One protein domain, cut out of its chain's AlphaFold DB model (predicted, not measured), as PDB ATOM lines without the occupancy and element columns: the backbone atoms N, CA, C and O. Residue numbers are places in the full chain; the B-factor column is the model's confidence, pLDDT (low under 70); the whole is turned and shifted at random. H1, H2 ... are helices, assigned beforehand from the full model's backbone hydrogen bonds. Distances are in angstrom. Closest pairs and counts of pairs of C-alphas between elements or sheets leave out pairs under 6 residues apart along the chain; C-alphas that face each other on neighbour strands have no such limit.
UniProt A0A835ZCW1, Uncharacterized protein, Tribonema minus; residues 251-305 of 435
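This is residues 251 to 305 of the 435 residues of an uncharacterized protein of Tribonema minus (UniProt A0A835ZCW1). One long straight helix, H1, makes the long axis, and two short helices, H2 and H3, cluster at its last end in a small head, the first stretch of H1, residues 251 to 264, sticking out as a bare arm. An unnamed tail, residues 299 to 305, follows H3. The printed part has 55 residues with three named helices, in the order H1, H2, H3, and no named strand: its class is all helix. It is loose, with a radius of gyration of the C-alphas of 14.6 A, and elongated, spanning 44 by 25 by 15 A.

Start with H1, residues 251 to 280, and go on to H2, residues 282 to 287: they are close but not clearly touching, the closest C-alphas, those of Arg 277 and Phe 285, being 5.8 A apart. Their lines are about perpendicular, at 78 degrees. Next comes H3, residues 289 to 298, which touches H2 only at the corner by their link; the closest C-alphas, those of Phe 285 and Val 292, are 6.1 A apart. H2 and H3 run opposite ways at a steep tilt of 67 degrees. Look back to H1: with residues 276 to 280 alone it touches H3, and the closest C-alphas, those of Val 276 and Val 292, are 7.4 A apart. The lines of H1 and H3 are only just about perpendicular, at 72 degrees. In H1, H2 and H3 every O i to N i+4 pair is within hydrogen-bond range.

Find C-alpha 251 at (153.284, 159.876, 101.434); from there H1 runs 42.9 A to C-alpha 280 at (116.248, 141.788, 113.461). H2 is short, and H3 runs 14.5 A from C-alpha 289 to C-alpha 298 at (115.517, 154.144, 109.556).

The two C-alphas farthest apart, those of Ala 251 and Ala 283, are 45.3 A apart. The printed part has no cut, and both links are tight. The pLDDT is under 70 at residue 253 and residues 301 to 305.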
ATOM      1  N   ALA A 251     154.126 160.819 102.169       72.75
ATOM      2  CA  ALA A 251     153.284 159.876 101.434       72.75
ATOM      3  C   ALA A 251     152.944 158.640 102.283       72.75
ATOM      4  O   ALA A 251     151.780 158.246 102.375       72.75
ATOM      5  N   THR A 252     153.940 158.082 102.972       74.69
ATOM      6  CA  THR A 252     153.785 156.908 103.840       74.69
ATOM      7  C   THR A 252     152.825 157.188 104.992       74.69
ATOM      8  O   THR A 252     151.919 156.400 105.266       74.69
ATOM      9  N   ARG A 253     152.965 158.338 105.654       68.94
ATOM     10  CA  ARG A 253     152.072 158.746 106.747       68.94
ATOM     11  C   ARG A 253     150.630 158.959 106.275       68.94
ATOM     12  O   ARG A 253     149.714 158.502 106.955       68.94
ATOM     13  N   LYS A 254     150.415 159.597 105.116       74.06
ATOM     14  CA  LYS A 254     149.073 159.745 104.514       74.06
ATOM     15  C   LYS A 254     148.436 158.392 104.214       74.06
ATOM     16  O   LYS A 254     147.247 158.201 104.464       74.06
ATOM     17  N   GLU A 255     149.222 157.443 103.718       80.31
ATOM     18  CA  GLU A 255     148.735 156.092 103.458       80.31
ATOM     19  C   GLU A 255     148.357 155.363 104.753       80.31
ATOM     20  O   GLU A 255     147.280 154.775 104.838       80.31
ATOM     21  N   LEU A 256     149.182 155.465 105.799       79.31
ATOM     22  CA  LEU A 256     148.864 154.915 107.120       79.31
ATOM     23  C   LEU A 256     147.580 155.518 107.705       79.31
ATOM     24  O   LEU A 256     146.751 154.784 108.246       79.31
ATOM     25  N   GLU A 257     147.380 156.830 107.571       78.50
ATOM     26  CA  GLU A 257     146.153 157.505 108.001       78.50
ATOM     27  C   GLU A 257     144.930 157.026 107.204       78.50
ATOM     28  O   GLU A 257     143.886 156.724 107.787       78.50
ATOM     29  N   ARG A 258     145.067 156.871 105.881       81.75
ATOM     30  CA  ARG A 258     144.014 156.326 105.013       81.75
ATOM     31  C   ARG A 258     143.625 154.909 105.434       81.75
ATOM     32  O   ARG A 258     142.439 154.628 105.615       81.75
ATOM     33  N   LEU A 259     144.609 154.041 105.664       89.81
ATOM     34  CA  LEU A 259     144.392 152.674 106.138       89.81
ATOM     35  C   LEU A 259     143.740 152.645 107.526       89.81
ATOM     36  O   LEU A 259     142.840 151.838 107.767       89.81
ATOM     37  N   ALA A 260     144.144 153.539 108.432       82.25
ATOM     38  CA  ALA A 260     143.538 153.670 109.753       82.25
ATOM     39  C   ALA A 260     142.067 154.112 109.665       82.25
ATOM     40  O   ALA A 260     141.207 153.521 110.325       82.25
ATOM     41  N   LEU A 261     141.754 155.087 108.806       84.62
ATOM     42  CA  LEU A 261     140.387 155.547 108.554       84.62
ATOM     43  C   LEU A 261     139.521 154.429 107.958       84.62
ATOM     44  O   LEU A 261     138.377 154.231 108.370       84.62
ATOM     45  N   GLU A 262     140.051 153.670 106.999       87.88
ATOM     46  CA  GLU A 262     139.357 152.517 106.424       87.88
ATOM     47  C   GLU A 262     139.133 151.400 107.447       87.88
ATOM     48  O   GLU A 262     138.060 150.789 107.478       87.88
ATOM     49  N   ALA A 263     140.120 151.136 108.305       86.81
ATOM     50  CA  ALA A 263     139.997 150.179 109.392       86.81
ATOM     51  C   ALA A 263     138.923 150.614 110.401       86.81
ATOM     52  O   ALA A 263     138.110 149.779 110.808       86.81
ATOM     53  N   ASP A 264     138.860 151.902 110.755       81.50
ATOM     54  CA  ASP A 264     137.814 152.444 111.628       81.50
ATOM     55  C   ASP A 264     136.428 152.330 110.978       81.50
ATOM     56  O   ASP A 264     135.505 151.784 111.584       81.50
ATOM     57  N   LYS A 265     136.285 152.711 109.701       85.12
ATOM     58  CA  LYS A 265     135.037 152.527 108.934       85.12
ATOM     59  C   LYS A 265     134.585 151.063 108.922       85.12
ATOM     60  O   LYS A 265     133.417 150.775 109.189       85.12
ATOM     61  N   LYS A 266     135.501 150.115 108.688       89.12
ATOM     62  CA  LYS A 266     135.215 148.667 108.735       89.12
ATOM     63  C   LYS A 266     134.792 148.214 110.135       89.12
ATOM     64  O   LYS A 266     133.848 147.433 110.258       89.12
ATOM     65  N   ARG A 267     135.453 148.695 111.194       83.88
ATOM     66  CA  ARG A 267     135.087 148.404 112.594       83.88
ATOM     67  C   ARG A 267     133.696 148.936 112.928       83.88
ATOM     68  O   ARG A 267     132.877 148.179 113.448       83.88
ATOM     69  N   ARG A 268     133.400 150.187 112.567       83.75
ATOM     70  CA  ARG A 268     132.073 150.798 112.733       83.75
ATOM     71  C   ARG A 268     131.005 150.009 111.993       83.75
ATOM     72  O   ARG A 268     129.955 149.756 112.575       83.75
ATOM     73  N   ARG A 269     131.284 149.572 110.759       86.56
ATOM     74  CA  ARG A 269     130.327 148.800 109.955       86.56
ATOM     75  C   ARG A 269     130.018 147.466 110.614       86.56
ATOM     76  O   ARG A 269     128.861 147.164 110.848       86.56
ATOM     77  N   LYS A 270     131.045 146.730 111.049       89.38
ATOM     78  CA  LYS A 270     130.865 145.473 111.793       89.38
ATOM     79  C   LYS A 270     130.064 145.670 113.082       89.38
ATOM     80  O   LYS A 270     129.164 144.886 113.367       89.38
ATOM     81  N   ALA A 271     130.370 146.708 113.861       84.62
ATOM     82  CA  ALA A 271     129.631 147.016 115.085       84.62
ATOM     83  C   ALA A 271     128.168 147.388 114.792       84.62
ATOM     84  O   ALA A 271     127.259 146.981 115.519       84.62
ATOM     85  N   TYR A 272     127.939 148.138 113.715       87.88
ATOM     86  CA  TYR A 272     126.617 148.490 113.225       87.88
ATOM     87  C   TYR A 272     125.834 147.249 112.777       87.88
ATOM     88  O   TYR A 272     124.763 146.995 113.325       87.88
ATOM     89  N   ASP A 273     126.406 146.406 111.920       88.12
ATOM     90  CA  ASP A 273     125.793 145.160 111.447       88.12
ATOM     91  C   ASP A 273     125.467 144.215 112.611       88.12
ATOM     92  O   ASP A 273     124.407 143.596 112.644       88.12
ATOM     93  N   GLN A 274     126.322 144.151 113.636       88.31
ATOM     94  CA  GLN A 274     126.034 143.399 114.861       88.31
ATOM     95  C   GLN A 274     124.852 143.970 115.656       88.31
ATOM     96  O   GLN A 274     124.131 143.210 116.305       88.31
ATOM     97  N   ARG A 275     124.646 145.294 115.662       87.88
ATOM     98  CA  ARG A 275     123.450 145.906 116.269       87.88
ATOM     99  C   ARG A 275     122.203 145.562 115.464       87.88
ATOM    100  O   ARG A 275     121.218 145.134 116.060       87.88
ATOM    101  N   VAL A 276     122.272 145.676 114.138       88.50
ATOM    102  CA  VAL A 276     121.179 145.307 113.227       88.50
ATOM    103  C   VAL A 276     120.812 143.830 113.407       88.50
ATOM    104  O   VAL A 276     119.650 143.503 113.643       88.50
ATOM    105  N   ARG A 277     121.807 142.934 113.431       90.75
ATOM    106  CA  ARG A 277     121.622 141.490 113.646       90.75
ATOM    107  C   ARG A 277     120.984 141.168 114.998       90.75
ATOM    108  O   ARG A 277     120.117 140.302 115.063       90.75
ATOM    109  N   ARG A 278     121.377 141.867 116.071       89.38
ATOM    110  CA  ARG A 278     120.759 141.716 117.402       89.38
ATOM    111  C   ARG A 278     119.294 142.159 117.432       89.38
ATOM    112  O   ARG A 278     118.535 141.629 118.231       89.38
ATOM    113  N   LYS A 279     118.900 143.117 116.586       90.31
ATOM    114  CA  LYS A 279     117.542 143.682 116.559       90.31
ATOM    115  C   LYS A 279     116.590 142.943 115.618       90.31
ATOM    116  O   LYS A 279     115.444 142.729 115.988       90.31
ATOM    117  N   LEU A 280     117.056 142.530 114.440       89.00
ATOM    118  CA  LEU A 280     116.248 141.788 113.461       89.00
ATOM    119  C   LEU A 280     116.212 140.275 113.734       89.00
ATOM    120  O   LEU A 280     115.296 139.595 113.273       89.00
ATOM    121  N   GLY A 281     117.188 139.748 114.482       90.19
ATOM    122  CA  GLY A 281     117.385 138.311 114.672       90.19
ATOM    123  C   GLY A 281     118.140 137.663 113.505       90.19
ATOM    124  O   GLY A 281     118.172 138.180 112.389       90.19
ATOM    125  N   VAL A 282     118.775 136.512 113.758       88.19
ATOM    126  CA  VAL A 282     119.683 135.857 112.794       88.19
ATOM    127  C   VAL A 282     118.959 135.429 111.514       88.19
ATOM    128  O   VAL A 282     119.463 135.692 110.427       88.19
ATOM    129  N   ALA A 283     117.769 134.828 111.630       88.12
ATOM    130  CA  ALA A 283     117.005 134.353 110.475       88.12
ATOM    131  C   ALA A 283     116.590 135.503 109.545       88.12
ATOM    132  O   ALA A 283     116.806 135.441 108.341       88.12
ATOM    133  N   ARG A 284     116.062 136.600 110.100       88.12
ATOM    134  CA  ARG A 284     115.593 137.744 109.306       88.12
ATOM    135  C   ARG A 284     116.743 138.559 108.713       88.12
ATOM    136  O   ARG A 284     116.588 139.109 107.632       88.12
ATOM    137  N   PHE A 285     117.888 138.610 109.396       90.94
ATOM    138  CA  PHE A 285     119.088 139.295 108.910       90.94
ATOM    139  C   PHE A 285     119.672 138.647 107.644       90.94
ATOM    140  O   PHE A 285     120.095 139.366 106.747       90.94
ATOM    141  N   TYR A 286     119.687 137.311 107.556       90.44
ATOM    142  CA  TYR A 286     120.242 136.607 106.391       90.44
ATOM    143  C   TYR A 286     119.197 136.257 105.325       90.44
ATOM    144  O   TYR A 286     119.511 136.307 104.140       90.44
ATOM    145  N   CYS A 287     117.964 135.922 105.718       90.38
ATOM    146  CA  CYS A 287     116.949 135.428 104.782       90.38
ATOM    147  C   CYS A 287     116.029 136.523 104.219       90.38
ATOM    148  O   CYS A 287     115.284 136.251 103.282       90.38
ATOM    149  N   CYS A 288     116.062 137.749 104.763       91.81
ATOM    150  CA  CYS A 288     115.194 138.848 104.327       91.81
ATOM    151  C   CYS A 288     115.990 140.154 104.099       91.81
ATOM    152  O   CYS A 288     115.947 141.043 104.955       91.81
ATOM    153  N   PRO A 289     116.677 140.318 102.950       87.44
ATOM    154  CA  PRO A 289     117.474 141.514 102.647       87.44
ATOM    155  C   PRO A 289     116.685 142.829 102.757       87.44
ATOM    156  O   PRO A 289     117.144 143.779 103.382       87.44
ATOM    157  N   TRP A 290     115.428 142.845 102.298       89.12
ATOM    158  CA  TRP A 290     114.541 144.016 102.375       89.12
ATOM    159  C   TRP A 290     114.244 144.482 103.811       89.12
ATOM    160  O   TRP A 290     113.923 145.646 104.045       89.12
ATOM    161  N   ALA A 291     114.314 143.581 104.797       86.31
ATOM    162  CA  ALA A 291     114.117 143.935 106.200       86.31
ATOM    163  C   ALA A 291     115.368 144.587 106.802       86.31
ATOM    164  O   ALA A 291     115.245 145.415 107.704       86.31
ATOM    165  N   VAL A 292     116.551 144.216 106.302       88.56
ATOM    166  CA  VAL A 292     117.821 144.856 106.650       88.56
ATOM    167  C   VAL A 292     117.864 146.253 106.046       88.56
ATOM    168  O   VAL A 292     118.076 147.200 106.797       88.56
ATOM    169  N   ASP A 293     117.557 146.400 104.757       86.50
ATOM    170  CA  ASP A 293     117.576 147.698 104.068       86.50
ATOM    171  C   ASP A 293     116.616 148.700 104.722       86.50
ATOM    172  O   ASP A 293     117.027 149.790 105.113       86.50
ATOM    173  N   ARG A 294     115.369 148.293 105.002       87.50
ATOM    174  CA  ARG A 294     114.396 149.145 105.710       87.50
ATOM    175  C   ARG A 294     114.861 149.547 107.115       87.50
ATOM    176  O   ARG A 294     114.560 150.642 107.582       87.50
ATOM    177  N   TYR A 295     115.572 148.665 107.820       87.06
ATOM    178  CA  TYR A 295     116.141 148.991 109.131       87.06
ATOM    179  C   TYR A 295     117.326 149.959 109.003       87.06
ATOM    180  O   TYR A 295     117.489 150.844 109.842       87.06
ATOM    181  N   GLN A 296     118.140 149.809 107.956       87.75
ATOM    182  CA  GLN A 296     119.271 150.687 107.670       87.75
ATOM    183  C   GLN A 296     118.834 152.091 107.253       87.75
ATOM    184  O   GLN A 296     119.432 153.061 107.716       87.75
ATOM    185  N   GLU A 297     117.760 152.210 106.471       84.81
ATOM    186  CA  GLU A 297     117.137 153.491 106.118       84.81
ATOM    187  C   GLU A 297     116.635 154.252 107.354       84.81
ATOM    188  O   GLU A 297     116.837 155.459 107.469       84.81
ATOM    189  N   LEU A 298     116.020 153.549 108.311       84.62
ATOM    190  CA  LEU A 298     115.517 154.144 109.556       84.62
ATOM    191  C   LEU A 298     116.631 154.489 110.556       84.62
ATOM    192  O   LEU A 298     116.473 155.385 111.388       84.62
ATOM    193  N   HIS A 299     117.752 153.772 110.500       83.31
ATOM    194  CA  HIS A 299     118.870 153.923 111.425       83.31
ATOM    195  C   HIS A 299     120.200 153.965 110.670       83.31
ATOM    196  O   HIS A 299     120.970 153.010 110.776       83.31
ATOM    197  N   PRO A 300     120.508 155.035 109.921       79.94
ATOM    198  CA  PRO A 300     121.726 155.101 109.124       79.94
ATOM    199  C   PRO A 300     122.985 154.985 109.993       79.94
ATOM    200  O   PRO A 300     123.035 155.429 111.142       79.94
ATOM    201  N   MET A 301     124.011 154.341 109.433       68.62
ATOM    202  CA  MET A 301     125.286 154.060 110.102       68.62
ATOM    203  C   MET A 301     126.039 155.338 110.495       68.62
ATOM    204  O   MET A 301     126.637 155.383 111.573       68.62
ATOM    205  N   ASP A 302     125.964 156.358 109.644       66.94
ATOM    206  CA  ASP A 302     126.406 157.713 109.936       66.94
ATOM    207  C   ASP A 302     125.150 158.578 110.122       66.94
ATOM    208  O   ASP A 302     124.315 158.630 109.211       66.94
ATOM    209  N   PRO A 303     124.953 159.222 111.289       60.34
ATOM    210  CA  PRO A 303     123.825 160.125 111.465       60.34
ATOM    211  C   PRO A 303     123.901 161.242 110.410       60.34
ATOM    212  O   PRO A 303     125.007 161.641 110.027       60.34
ATOM    213  N   PRO A 304     122.754 161.756 109.931       59.56
ATOM    214  CA  PRO A 304     122.738 162.856 108.974       59.56
ATOM    215  C   PRO A 304     123.582 164.030 109.492       59.56
ATOM    216  O   PRO A 304     123.683 164.213 110.713       59.56
ATOM    217  N   PRO A 305     124.209 164.812 108.590       57.28
ATOM    218  CA  PRO A 305     125.058 165.925 108.985       57.28
ATOM    219  C   PRO A 305     124.305 166.810 109.975       57.28
ATOM    220  O   PRO A 305     123.181 167.242 109.714       57.28
TER     221      PRO A 305